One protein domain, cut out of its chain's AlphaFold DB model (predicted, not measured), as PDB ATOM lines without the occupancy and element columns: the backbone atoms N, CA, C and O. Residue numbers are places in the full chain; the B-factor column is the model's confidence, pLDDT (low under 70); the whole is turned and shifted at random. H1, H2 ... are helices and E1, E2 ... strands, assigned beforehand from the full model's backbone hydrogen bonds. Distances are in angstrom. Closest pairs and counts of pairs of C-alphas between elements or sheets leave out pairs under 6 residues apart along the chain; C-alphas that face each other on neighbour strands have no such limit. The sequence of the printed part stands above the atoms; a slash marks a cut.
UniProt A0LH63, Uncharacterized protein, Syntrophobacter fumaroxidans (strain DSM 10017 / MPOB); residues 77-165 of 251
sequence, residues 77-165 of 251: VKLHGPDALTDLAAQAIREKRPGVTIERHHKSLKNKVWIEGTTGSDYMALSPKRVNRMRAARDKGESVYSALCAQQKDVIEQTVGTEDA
ATOM      1  N   VAL A  77     -27.355 -20.239 -58.887       88.81
ATOM      2  CA  VAL A  77     -27.044 -21.394 -58.036       88.81
ATOM      3  C   VAL A  77     -28.244 -21.693 -57.150       88.81
ATOM      4  O   VAL A  77     -28.722 -20.815 -56.430       88.81
ATOM      5  N   LYS A  78     -28.695 -22.946 -57.150       91.44
ATOM      6  CA  LYS A  78     -29.800 -23.408 -56.309       91.44
ATOM      7  C   LYS A  78     -29.262 -24.169 -55.110       91.44
ATOM      8  O   LYS A  78     -28.425 -25.064 -55.231       91.44
ATOM      9  N   LEU A  79     -29.740 -23.811 -53.928       94.06
ATOM     10  CA  LEU A  79     -29.377 -24.441 -52.667       94.06
ATOM     11  C   LEU A  79     -30.590 -25.142 -52.091       94.06
ATOM     12  O   LEU A  79     -31.620 -24.513 -51.860       94.06
ATOM     13  N   HIS A  80     -30.444 -26.427 -51.787       92.06
ATOM     14  CA  HIS A  80     -31.490 -27.194 -51.135       92.06
ATOM     15  C   HIS A  80     -31.029 -27.722 -49.783       92.06
ATOM     16  O   HIS A  80     -29.981 -28.360 -49.670       92.06
ATOM     17  N   GLY A  81     -31.826 -27.493 -48.747       92.94
ATOM     18  CA  GLY A  81     -31.523 -27.933 -47.389       92.94
ATOM     19  C   GLY A  81     -32.318 -27.150 -46.348       92.94
ATOM     20  O   GLY A  81     -33.181 -26.355 -46.717       92.94
ATOM     21  N   PRO A  82     -32.048 -27.366 -45.052       92.31
ATOM     22  CA  PRO A  82     -32.631 -26.565 -43.984       92.31
ATOM     23  C   PRO A  82     -32.211 -25.100 -44.122       92.31
ATOM     24  O   PRO A  82     -31.038 -24.840 -44.401       92.31
ATOM     25  N   ASP A  83     -33.118 -24.163 -43.849       92.44
ATOM     26  CA  ASP A  83     -32.901 -22.726 -44.102       92.44
ATOM     27  C   ASP A  83     -31.640 -22.193 -43.413       92.44
ATOM     28  O   ASP A  83     -30.785 -21.557 -44.022       92.44
ATOM     29  N   ALA A  84     -31.423 -22.585 -42.155       91.25
ATOM     30  CA  ALA A  84     -30.236 -22.177 -41.410       91.25
ATOM     31  C   ALA A  84     -28.908 -22.678 -42.020       91.25
ATOM     32  O   ALA A  84     -27.853 -22.113 -41.733       91.25
ATOM     33  N   LEU A  85     -28.932 -23.764 -42.802       93.38
ATOM     34  CA  LEU A  85     -27.755 -24.293 -43.495       93.38
ATOM     35  C   LEU A  85     -27.599 -23.679 -44.886       93.38
ATOM     36  O   LEU A  85     -26.474 -23.364 -45.276       93.38
ATOM     37  N   THR A  86     -28.700 -23.496 -45.620       94.88
ATOM     38  CA  THR A  86     -28.680 -22.856 -46.940       94.88
ATOM     39  C   THR A  86     -28.284 -21.385 -46.837       94.88
ATOM     40  O   THR A  86     -27.566 -20.915 -47.711       94.88
ATOM     41  N   ASP A  87     -28.610 -20.691 -45.744       95.44
ATOM     42  CA  ASP A  87     -28.162 -19.317 -45.474       95.44
ATOM     43  C   ASP A  87     -26.644 -19.211 -45.303       95.44
ATOM     44  O   ASP A  87     -25.990 -18.367 -45.919       95.44
ATOM     45  N   LEU A  88     -26.064 -20.100 -44.494       96.00
ATOM     46  CA  LEU A  88     -24.619 -20.145 -44.267       96.00
ATOM     47  C   LEU A  88     -23.865 -20.559 -45.536       96.00
ATOM     48  O   LEU A  88     -22.800 -20.015 -45.829       96.00
ATOM     49  N   ALA A  89     -24.419 -21.503 -46.301       94.25
ATOM     50  CA  ALA A  89     -23.876 -21.894 -47.596       94.25
ATOM     51  C   ALA A  89     -23.967 -20.745 -48.614       94.25
ATOM     52  O   ALA A  89     -22.989 -20.475 -49.304       94.25
ATOM     53  N   ALA A  90     -25.092 -20.026 -48.663       95.50
ATOM     54  CA  ALA A  90     -25.282 -18.882 -49.548       95.50
ATOM     55  C   ALA A  90     -24.270 -17.771 -49.263       95.50
ATOM     56  O   ALA A  90     -23.662 -17.241 -50.191       95.50
ATOM     57  N   GLN A  91     -24.045 -17.452 -47.987       95.06
ATOM     58  CA  GLN A  91     -23.036 -16.472 -47.596       95.06
ATOM     59  C   GLN A  91     -21.628 -16.917 -48.015       95.06
ATOM     60  O   GLN A  91     -20.918 -16.148 -48.658       95.06
ATOM     61  N   ALA A  92     -21.250 -18.170 -47.741       93.94
ATOM     62  CA  ALA A  92     -19.952 -18.705 -48.153       93.94
ATOM     63  C   ALA A  92     -19.753 -18.678 -49.681       93.94
ATOM     64  O   ALA A  92     -18.660 -18.377 -50.160       93.94
ATOM     65  N   ILE A  93     -20.803 -18.977 -50.452       92.75
ATOM     66  CA  ILE A  93     -20.764 -18.935 -51.917       92.75
ATOM     67  C   ILE A  93     -20.614 -17.495 -52.407       92.75
ATOM     68  O   ILE A  93     -19.749 -17.255 -53.240       92.75
ATOM     69  N   ARG A  94     -21.368 -16.529 -51.864       91.25
ATOM     70  CA  ARG A  94     -21.254 -15.107 -52.244       91.25
ATOM     71  C   ARG A  94     -19.884 -14.518 -51.930       91.25
ATOM     72  O   ARG A  94     -19.354 -13.772 -52.744       91.25
ATOM     73  N   GLU A  95     -19.286 -14.886 -50.797       90.25
ATOM     74  CA  GLU A  95     -17.923 -14.462 -50.443       90.25
ATOM     75  C   GLU A  95     -16.889 -14.929 -51.479       90.25
ATOM     76  O   GLU A  95     -15.950 -14.203 -51.798       90.25
ATOM     77  N   LYS A  96     -17.066 -16.133 -52.035       87.94
ATOM     78  CA  LYS A  96     -16.188 -16.668 -53.085       87.94
ATOM     79  C   LYS A  96     -16.580 -16.185 -54.489       87.94
ATOM     80  O   LYS A  96     -15.717 -16.087 -55.363       87.94
ATOM     81  N   ARG A  97     -17.870 -15.928 -54.720       83.50
ATOM     82  CA  ARG A  97     -18.501 -15.600 -56.006       83.50
ATOM     83  C   ARG A  97     -19.577 -14.520 -55.822       83.50
ATOM     84  O   ARG A  97     -20.762 -14.842 -55.746       83.50
ATOM     85  N   PRO A  98     -19.190 -13.235 -55.802       81.75
ATOM     86  CA  PRO A  98     -20.124 -12.138 -55.539       81.75
ATOM     87  C   PRO A  98     -21.137 -11.880 -56.670       81.75
ATOM     88  O   PRO A  98     -22.138 -11.219 -56.431       81.75
ATOM     89  N   GLY A  99     -20.909 -12.412 -57.879       80.50
ATOM     90  CA  GLY A  99     -21.787 -12.238 -59.050       80.50
ATOM     91  C   GLY A  99     -22.782 -13.376 -59.305       80.50
ATOM     92  O   GLY A  99     -23.300 -13.487 -60.409       80.50
ATOM     93  N   VAL A 100     -22.994 -14.269 -58.335       86.56
ATOM     94  CA  VAL A 100     -23.918 -15.407 -58.460       86.56
ATOM     95  C   VAL A 100     -25.270 -15.062 -57.836       86.56
ATOM     96  O   VAL A 100     -25.340 -14.636 -56.679       86.56
ATOM     97  N   THR A 101     -26.349 -15.334 -58.566       88.69
ATOM     98  CA  THR A 101     -27.713 -15.295 -58.028       88.69
ATOM     99  C   THR A 101     -27.981 -16.590 -57.266       88.69
ATOM    100  O   THR A 101     -27.705 -17.672 -57.772       88.69
ATOM    101  N   ILE A 102     -28.504 -16.505 -56.038       93.06
ATOM    102  CA  ILE A 102     -28.741 -17.686 -55.193       93.06
ATOM    103  C   ILE A 102     -30.234 -17.894 -54.962       93.06
ATOM    104  O   ILE A 102     -30.871 -17.095 -54.274       93.06
ATOM    105  N   GLU A 103     -30.747 -19.018 -55.450       93.06
ATOM    106  CA  GLU A 103     -32.080 -19.527 -55.142       93.06
ATOM    107  C   GLU A 103     -31.993 -20.506 -53.968       93.06
ATOM    108  O   GLU A 103     -31.147 -21.400 -53.934       93.06
ATOM    109  N   ARG A 104     -32.856 -20.336 -52.965       94.25
ATOM    110  CA  ARG A 104     -32.900 -21.204 -51.781       94.25
ATOM    111  C   ARG A 104     -34.213 -21.967 -51.774       94.25
ATOM    112  O   ARG A 104     -35.278 -21.371 -51.890       94.25
ATOM    113  N   HIS A 105     -34.124 -23.274 -51.577       88.69
ATOM    114  CA  HIS A 105     -35.267 -24.165 -51.476       88.69
ATOM    115  C   HIS A 105     -35.171 -24.970 -50.186       88.69
ATOM    116  O   HIS A 105     -34.231 -25.745 -49.985       88.69
ATOM    117  N   HIS A 106     -36.175 -24.836 -49.327       92.19
ATOM    118  CA  HIS A 106     -36.242 -25.635 -48.115       92.19
ATOM    119  C   HIS A 106     -36.335 -27.132 -48.466       92.19
ATOM    120  O   HIS A 106     -37.223 -27.560 -49.204       92.19
ATOM    121  N   LYS A 107     -35.420 -27.947 -47.932       90.69
ATOM    122  CA  LYS A 107     -35.505 -29.418 -47.949       90.69
ATOM    123  C   LYS A 107     -35.028 -29.976 -46.612       90.69
ATOM    124  O   LYS A 107     -33.999 -29.550 -46.092       90.69
ATOM    125  N   SER A 108     -35.716 -30.993 -46.096       88.19
ATOM    126  CA  SER A 108     -35.331 -31.669 -44.849       88.19
ATOM    127  C   SER A 108     -34.110 -32.580 -45.059       88.19
ATOM    128  O   SER A 108     -34.208 -33.800 -45.174       88.19
ATOM    129  N   LEU A 109     -32.930 -31.966 -45.168       83.44
ATOM    130  CA  LEU A 109     -31.643 -32.643 -45.289       83.44
ATOM    131  C   LEU A 109     -30.860 -32.512 -43.982       83.44
ATOM    132  O   LEU A 109     -30.454 -31.424 -43.579       83.44
ATOM    133  N   LYS A 110     -30.599 -33.636 -43.313       88.25
ATOM    134  CA  LYS A 110     -29.839 -33.628 -42.058       88.25
ATOM    135  C   LYS A 110     -28.371 -33.279 -42.316       88.25
ATOM    136  O   LYS A 110     -27.667 -34.046 -42.969       88.25
ATOM    137  N   ASN A 111     -27.902 -32.166 -41.746       85.62
ATOM    138  CA  ASN A 111     -26.489 -31.759 -41.725       85.62
ATOM    139  C   ASN A 111     -25.821 -31.708 -43.112       85.62
ATOM    140  O   ASN A 111     -24.633 -32.005 -43.239       85.62
ATOM    141  N   LYS A 112     -26.569 -31.379 -44.166       89.94
ATOM    142  CA  LYS A 112     -26.026 -31.239 -45.519       89.94
ATOM    143  C   LYS A 112     -26.864 -30.273 -46.346       89.94
ATOM    144  O   LYS A 112     -28.054 -30.111 -46.085       89.94
ATOM    145  N   VAL A 113     -26.228 -29.671 -47.340       92.31
ATOM    146  CA  VAL A 113     -26.854 -28.814 -48.350       92.31
ATOM    147  C   VAL A 113     -26.545 -29.416 -49.710       92.31
ATOM    148  O   VAL A 113     -25.400 -29.769 -49.974       92.31
ATOM    149  N   TRP A 114     -27.559 -29.572 -50.549       90.44
ATOM    150  CA  TRP A 114     -27.382 -29.900 -51.959       90.44
ATOM    151  C   TRP A 114     -27.200 -28.600 -52.737       90.44
ATOM    152  O   TRP A 114     -28.020 -27.689 -52.599       90.44
ATOM    153  N   ILE A 115     -26.113 -28.504 -53.493       87.81
ATOM    154  CA  ILE A 115     -25.765 -27.333 -54.295       87.81
ATOM    155  C   ILE A 115     -25.925 -27.728 -55.754       87.81
ATOM    156  O   ILE A 115     -25.257 -28.653 -56.204       87.81
ATOM    157  N   GLU A 116     -26.781 -27.024 -56.481       83.25
ATOM    158  CA  GLU A 116     -26.875 -27.091 -57.937       83.25
ATOM    159  C   GLU A 116     -26.279 -25.799 -58.482       83.25
ATOM    160  O   GLU A 116     -26.880 -24.732 -58.366       83.25
ATOM    161  N   GLY A 117     -25.056 -25.877 -58.998       80.50
ATOM    162  CA  GLY A 117     -24.371 -24.732 -59.578       80.50
ATOM    163  C   GLY A 117     -24.167 -24.873 -61.079       80.50
ATOM    164  O   GLY A 117     -24.682 -25.781 -61.727       80.50
ATOM    165  N   THR A 118     -23.401 -23.948 -61.645       72.94
ATOM    166  CA  THR A 118     -23.211 -23.828 -63.097       72.94
ATOM    167  C   THR A 118     -22.396 -24.957 -63.712       72.94
ATOM    168  O   THR A 118     -22.535 -25.227 -64.901       72.94
ATOM    169  N   THR A 119     -21.507 -25.586 -62.942       68.62
ATOM    170  CA  THR A 119     -20.599 -26.633 -63.441       68.62
ATOM    171  C   THR A 119     -20.995 -28.033 -62.988       68.62
ATOM    172  O   THR A 119     -20.427 -29.014 -63.466       68.62
ATOM    173  N   GLY A 120     -21.972 -28.148 -62.090       74.88
ATOM    174  CA  GLY A 120     -22.481 -29.425 -61.615       74.88
ATOM    175  C   GLY A 120     -23.245 -29.295 -60.307       74.88
ATOM    176  O   GLY A 120     -23.515 -28.197 -59.819       74.88
ATOM    177  N   SER A 121     -23.568 -30.443 -59.721       80.12
ATOM    178  CA  SER A 121     -24.294 -30.521 -58.462       80.12
ATOM    179  C   SER A 121     -23.668 -31.525 -57.498       80.12
ATOM    180  O   SER A 121     -23.189 -32.580 -57.916       80.12
ATOM    181  N   ASP A 122     -23.621 -31.175 -56.210       82.25
ATOM    182  CA  ASP A 122     -23.067 -32.046 -55.167       82.25
ATOM    183  C   ASP A 122     -23.611 -31.710 -53.763       82.25
ATOM    184  O   ASP A 122     -24.142 -30.625 -53.498       82.25
ATOM    185  N   TYR A 123     -23.471 -32.656 -52.833       87.44
ATOM    186  CA  TYR A 123     -23.795 -32.480 -51.422       87.44
ATOM    187  C   TYR A 123     -22.605 -31.912 -50.647       87.44
ATOM    188  O   TYR A 123     -21.578 -32.560 -50.456       87.44
ATOM    189  N   MET A 124     -22.810 -30.755 -50.030       89.25
ATOM    190  CA  MET A 124     -21.917 -30.228 -49.010       89.25
ATOM    191  C   MET A 124     -22.390 -30.664 -47.618       89.25
ATOM    192  O   MET A 124     -23.358 -30.134 -47.070       89.25
ATOM    193  N   ALA A 125     -21.692 -31.625 -47.011       89.38
ATOM    194  CA  ALA A 125     -21.951 -32.025 -45.630       89.38
ATOM    195  C   ALA A 125     -21.492 -30.934 -44.645       89.38
ATOM    196  O   ALA A 125     -20.332 -30.520 -44.657       89.38
ATOM    197  N   LEU A 126     -22.378 -30.504 -43.749       87.50
ATOM    198  CA  LEU A 126     -22.142 -29.503 -42.709       87.50
ATOM    199  C   LEU A 126     -22.433 -30.112 -41.334       87.50
ATOM    200  O   LEU A 126     -23.565 -30.115 -40.856       87.50
ATOM    201  N   SER A 127     -21.394 -30.629 -40.674       89.44
ATOM    202  CA  SER A 127     -21.525 -31.138 -39.305       89.44
ATOM    203  C   SER A 127     -21.918 -30.019 -38.325       89.44
ATOM    204  O   SER A 127     -21.527 -28.870 -38.540       89.44
ATOM    205  N   PRO A 128     -22.596 -30.318 -37.198       90.50
ATOM    206  CA  PRO A 128     -22.985 -29.298 -36.214       90.50
ATOM    207  C   PRO A 128     -21.810 -28.434 -35.732       90.50
ATOM    208  O   PRO A 128     -21.911 -27.213 -35.638       90.50
ATOM    209  N   LYS A 129     -20.638 -29.053 -35.532       92.62
ATOM    210  CA  LYS A 129     -19.395 -28.344 -35.193       92.62
ATOM    211  C   LYS A 129     -18.983 -27.340 -36.273       92.62
ATOM    212  O   LYS A 129     -18.469 -26.274 -35.946       92.62
ATOM    213  N   ARG A 130     -19.175 -27.674 -37.553       89.56
ATOM    214  CA  ARG A 130     -18.882 -26.758 -38.661       89.56
ATOM    215  C   ARG A 130     -19.888 -25.616 -38.712       89.56
ATOM    216  O   ARG A 130     -19.467 -24.473 -38.825       89.56
ATOM    217  N   VAL A 131     -21.173 -25.922 -38.566       92.62
ATOM    218  CA  VAL A 131     -22.253 -24.926 -38.544       92.62
ATOM    219  C   VAL A 131     -22.008 -23.889 -37.448       92.62
ATOM    220  O   VAL A 131     -22.050 -22.695 -37.723       92.62
ATOM    221  N   ASN A 132     -21.647 -24.325 -36.239       94.81
ATOM    222  CA  ASN A 132     -21.341 -23.408 -35.137       94.81
ATOM    223  C   ASN A 132     -20.134 -22.509 -35.435       94.81
ATOM    224  O   ASN A 132     -20.161 -21.329 -35.103       94.81
ATOM    225  N   ARG A 133     -19.092 -23.029 -36.100       93.69
ATOM    226  CA  ARG A 133     -17.942 -22.212 -36.528       93.69
ATOM    227  C   ARG A 133     -18.326 -21.175 -37.576       93.69
ATOM    228  O   ARG A 133     -17.862 -20.050 -37.497       93.69
ATOM    229  N   MET A 134     -19.166 -21.554 -38.535       93.62
ATOM    230  CA  MET A 134     -19.655 -20.646 -39.571       93.62
ATOM    231  C   MET A 134     -20.532 -19.538 -38.981       93.62
ATOM    232  O   MET A 134     -20.368 -18.382 -39.349       93.62
ATOM    233  N   ARG A 135     -21.414 -19.870 -38.028       96.12
ATOM    234  CA  ARG A 135     -22.208 -18.875 -37.288       96.12
ATOM    235  C   ARG A 135     -21.315 -17.931 -36.497       96.12
ATOM    236  O   ARG A 135     -21.420 -16.731 -36.677       96.12
ATOM    237  N   ALA A 136     -20.373 -18.470 -35.725       95.25
ATOM    238  CA  ALA A 136     -19.432 -17.651 -34.968       95.25
ATOM    239  C   ALA A 136     -18.597 -16.724 -35.868       95.25
ATOM    240  O   ALA A 136     -18.350 -15.588 -35.483       95.25
ATOM    241  N   ALA A 137     -18.181 -17.184 -37.054       93.62
ATOM    242  CA  ALA A 137     -17.497 -16.338 -38.031       93.62
ATOM    243  C   ALA A 137     -18.413 -15.202 -38.516       93.62
ATOM    244  O   ALA A 137     -18.032 -14.039 -38.443       93.62
ATOM    245  N   ARG A 138     -19.654 -15.525 -38.908       94.62
ATOM    246  CA  ARG A 138     -20.655 -14.534 -39.329       94.62
ATOM    247  C   ARG A 138     -20.924 -13.487 -38.251       94.62
ATOM    248  O   ARG A 138     -20.915 -12.299 -38.549       94.62
ATOM    249  N   ASP A 139     -21.142 -13.925 -37.015       95.88
ATOM    250  CA  ASP A 139     -21.498 -13.050 -35.895       95.88
ATOM    251  C   ASP A 139     -20.330 -12.118 -35.507       95.88
ATOM    252  O   ASP A 139     -20.548 -11.044 -34.954       95.88
ATOM    253  N   LYS A 140     -19.090 -12.497 -35.847       95.62
ATOM    254  CA  LYS A 140     -17.880 -11.673 -35.695       95.62
ATOM    255  C   LYS A 140     -17.550 -10.805 -36.916       95.62
ATOM    256  O   LYS A 140     -16.567 -10.071 -36.876       95.62
ATOM    257  N   GLY A 141     -18.314 -10.909 -38.005       92.75
ATOM    258  CA  GLY A 141     -17.985 -10.262 -39.280       92.75
ATOM    259  C   GLY A 141     -16.773 -10.871 -40.002       92.75
ATOM    260  O   GLY A 141     -16.212 -10.248 -40.899       92.75
ATOM    261  N   GLU A 142     -16.353 -12.080 -39.624       93.94
ATOM    262  CA  GLU A 142     -15.306 -12.845 -40.305       93.94
ATOM    263  C   GLU A 142     -15.882 -13.619 -41.508       93.94
ATOM    264  O   GLU A 142     -17.082 -13.888 -41.595       93.94
ATOM    265  N   SER A 143     -15.015 -14.039 -42.437       91.44
ATOM    266  CA  SER A 143     -15.433 -14.806 -43.620       91.44
ATOM    267  C   SER A 143     -16.006 -16.177 -43.239       91.44
ATOM    268  O   SER A 143     -15.300 -17.048 -42.714       91.44
ATOM    269  N   VAL A 144     -17.265 -16.419 -43.603       94.00
ATOM    270  CA  VAL A 144     -17.947 -17.706 -43.427       94.00
ATOM    271  C   VAL A 144     -17.330 -18.785 -44.318       94.00
ATOM    272  O   VAL A 144     -17.196 -19.938 -43.895       94.00
ATOM    273  N   TYR A 145     -16.881 -18.423 -45.521       92.44
ATOM    274  CA  TYR A 145     -16.157 -19.324 -46.414       92.44
ATOM    275  C   TYR A 145     -14.841 -19.795 -45.788       92.44
ATOM    276  O   TYR A 145     -14.508 -20.981 -45.855       92.44
ATOM    277  N   SER A 146     -14.097 -18.907 -45.120       90.00
ATOM    278  CA  SER A 146     -12.835 -19.264 -44.463       90.00
ATOM    279  C   SER A 146     -13.023 -20.356 -43.401       90.00
ATOM    280  O   SER A 146     -12.178 -21.255 -43.301       90.00
ATOM    281  N   ALA A 147     -14.174 -20.348 -42.715       89.94
ATOM    282  CA  ALA A 147     -14.555 -21.305 -41.685       89.94
ATOM    283  C   ALA A 147     -14.898 -22.706 -42.224       89.94
ATOM    284  O   ALA A 147     -15.038 -23.634 -41.421       89.94
ATOM    285  N   LEU A 148     -15.011 -22.906 -43.542       86.06
ATOM    286  CA  LEU A 148     -15.176 -24.224 -44.170       86.06
ATOM    287  C   LEU A 148     -13.872 -25.044 -44.149       86.06
ATOM    288  O   LEU A 148     -12.768 -24.496 -44.149       86.06
ATOM    289  N   CYS A 149     -13.975 -26.379 -44.136       86.88
ATOM    290  CA  CYS A 149     -12.806 -27.229 -44.408       86.88
ATOM    291  C   CYS A 149     -12.509 -27.320 -45.910       86.88
ATOM    292  O   CYS A 149     -13.352 -26.973 -46.732       86.88
ATOM    293  N   ALA A 150     -11.326 -27.838 -46.255       82.88
ATOM    294  CA  ALA A 150     -10.901 -28.032 -47.642       82.88
ATOM    295  C   ALA A 150     -11.957 -28.774 -48.479       82.88
ATOM    296  O   ALA A 150     -12.405 -28.240 -49.478       82.88
ATOM    297  N   GLN A 151     -12.476 -29.907 -47.995       81.50
ATOM    298  CA  GLN A 151     -13.492 -30.682 -48.719       81.50
ATOM    299  C   GLN A 151     -14.766 -29.879 -49.046       81.50
ATOM    300  O   GLN A 151     -15.348 -30.044 -50.108       81.50
ATOM    301  N   GLN A 152     -15.215 -29.005 -48.144       86.38
ATOM    302  CA  GLN A 152     -16.413 -28.183 -48.361       86.38
ATOM    303  C   GLN A 152     -16.140 -27.028 -49.330       86.38
ATOM    304  O   GLN A 152     -16.996 -26.675 -50.136       86.38
ATOM    305  N   LYS A 153     -14.932 -26.459 -49.260       88.44
ATOM    306  CA  LYS A 153     -14.458 -25.458 -50.220       88.44
ATOM    307  C   LYS A 153     -14.361 -26.061 -51.620       88.44
ATOM    308  O   LYS A 153     -14.854 -25.441 -52.555       88.44
ATOM    309  N   ASP A 154     -13.836 -27.280 -51.732       83.19
ATOM    310  CA  ASP A 154     -13.728 -28.017 -52.993       83.19
ATOM    311  C   ASP A 154     -15.104 -28.244 -53.633       83.19
ATOM    312  O   ASP A 154     -15.248 -28.055 -54.838       83.19
ATOM    313  N   VAL A 155     -16.131 -28.586 -52.840       83.75
ATOM    314  CA  VAL A 155     -17.511 -28.724 -53.342       83.75
ATOM    315  C   VAL A 155     -18.000 -27.412 -53.958       83.75
ATOM    316  O   VAL A 155     -18.514 -27.422 -55.074       83.75
ATOM    317  N   ILE A 156     -17.807 -26.273 -53.282       85.38
ATOM    318  CA  ILE A 156     -18.201 -24.957 -53.818       85.38
ATOM    319  C   ILE A 156     -17.434 -24.645 -55.109       85.38
ATOM    320  O   ILE A 156     -18.030 -24.206 -56.089       85.38
ATOM    321  N   GLU A 157     -16.124 -24.894 -55.140       84.69
ATOM    322  CA  GLU A 157     -15.295 -24.610 -56.314       84.69
ATOM    323  C   GLU A 157     -15.647 -25.490 -57.525       84.69
ATOM    324  O   GLU A 157     -15.612 -25.004 -58.655       84.69
ATOM    325  N   GLN A 158     -16.033 -26.750 -57.304       78.06
ATOM    326  CA  GLN A 158     -16.409 -27.690 -58.368       78.06
ATOM    327  C   GLN A 158     -17.844 -27.516 -58.872       78.06
ATOM    328  O   GLN A 158     -18.102 -27.801 -60.040       78.06
ATOM    329  N   THR A 159     -18.776 -27.074 -58.022       76.69
ATOM    330  CA  THR A 159     -20.204 -26.940 -58.380       76.69
ATOM    331  C   THR A 159     -20.552 -25.544 -58.886       76.69
ATOM    332  O   THR A 159     -21.296 -25.412 -59.855       76.69
ATOM    333  N   VAL A 160     -19.995 -24.501 -58.266       76.44
ATOM    334  CA  VAL A 160     -20.260 -23.096 -58.622       76.44
ATOM    335  C   VAL A 160     -19.241 -22.568 -59.641       76.44
ATOM    336  O   VAL A 160     -19.511 -21.592 -60.330       76.44
ATOM    337  N   GLY A 161     -18.095 -23.241 -59.785       61.16
ATOM    338  CA  GLY A 161     -17.159 -23.062 -60.890       61.16
ATOM    339  C   GLY A 161     -16.425 -21.714 -60.958       61.16
ATOM    340  O   GLY A 161     -16.809 -20.704 -60.376       61.16
ATOM    341  N   THR A 162     -15.296 -21.725 -61.668       57.25
ATOM    342  CA  THR A 162     -14.815 -20.670 -62.590       57.25
ATOM    343  C   THR A 162     -14.728 -21.330 -63.966       57.25
ATOM    344  O   THR A 162     -14.694 -22.557 -64.019       57.25
ATOM    345  N   GLU A 163     -14.592 -20.584 -65.064       48.09
ATOM    346  CA  GLU A 163     -14.342 -21.179 -66.396       48.09
ATOM    347  C   GLU A 163     -13.164 -22.191 -66.408       48.09
ATOM    348  O   GLU A 163     -13.192 -23.184 -67.136       48.09
ATOM    349  N   ASP A 164     -12.172 -22.024 -65.523       41.94
ATOM    350  CA  ASP A 164     -11.073 -22.984 -65.318       41.94
ATOM    351  C   ASP A 164     -11.468 -24.285 -64.585       41.94
ATOM    352  O   ASP A 164     -10.838 -25.328 -64.785       41.94
ATOM    353  N   ALA A 165     -12.516 -24.270 -63.755       37.34
ATOM    354  CA  ALA A 165     -13.012 -25.456 -63.050       37.34
ATOM    355  C   ALA A 165     -13.744 -26.411 -64.007       37.34
ATOM    356  O   ALA A 165     -13.546 -27.625 -63.927       37.34
TER     357      ALA A 165
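AT A GLANCE: This is residues 77 to 165 of the 251 residues of an uncharacterized protein of Syntrophobacter fumaroxidans (strain DSM 10017 / MPOB) (UniProt A0LH63). A twisted four-stranded sheet, E2, E1, E3, E4, has two helices over one face, H1 on the E2 and E1 side and H3 over E4, while the other face has no named helix on it. The third helix, H2, is off the sheet, beyond the end of E4, and packs on H1 with residues 131 to 135. The printed part has 89 residues, with three named helices and four named strands in the order E1, H1, E2, E3, E4, H2, H3; the sheet is mixed and the class is mixed, helices and strands. The whole is compact, with a radius of gyration of the C-alphas of 11.8 A, and its outline is rounded, spanning 32 by 27 by 22 A.

IN THESE COORDINATES: E1 is residues 77 to 81, beginning with C-alpha 77 at (-27.044, -21.394, -58.036). E2, residues 101 to 106, is 16.7 A long; E3, residues 112 to 116, and E4, residues 121 to 125, are each 13.1 A long. H1, residues 83 to 96, is 19.9 A long. H2, residues 128 to 139, is 16.3 A long and begins with C-alpha 128 at (-22.985, -29.298, -36.214). H3, residues 150 to 160, is 15.2 A long and ends with C-alpha 160 at (-20.260, -23.096, -58.622).

HOW THE PARTS SIT: E2 and E1 are parallel at 20 degrees, with N 79 and O 103 2.8 A apart, within hydrogen-bond range. E1 and E3 are antiparallel at 155 degrees, with N 80 and O 114 at 2.9 A. E3 and E4 form an antiparallel hairpin at 163 degrees, with N 113 and O 124 at 2.9 A. E1, H1 and E2 form a strand-helix-strand unit, two parallel neighbour strands with a helix between, and its crossover is right-handed. H1 and H3 are on the same face in a two-layer arrangement, helices on one face of a sheet. H1 has a height over the sheet of 7.9 A and lies over E1, along the strands, at 26 degrees on the local plane. H3 has a height of 8.4 A and lies over E4 and, only just, with 3 of its C-alphas, over E3; its closest C-alphas to E4 are those of Thr 159 and Ser 121, 5.4 A apart. H1 and H3 are close but not clearly touching, about perpendicular at 80 degrees, with the C-alphas of Ile 93 and Ile 156 closest at 6.8 A. H1 touches H2 with residues 85 to 88 alone, at a steep tilt of 61 degrees, the same way; their closest C-alphas, of Leu 88 and Met 134, are 6.9 A apart. H2 and H3 are apart. Each O i to N i+4 pair is within hydrogen-bond range in H2 and H3, and 9 of 10 are in H1.

THE WHOLE: The two C-alphas farthest apart, those of Ser 108 and Asp 164, are 32.9 A apart. The printed part has no cut and no long link; that from H2 to H3, 10 residues, is short, and the others are tight. The mean pLDDT of the printed part is 86.6, and residue 119 and residues 161 to 165 are under 70.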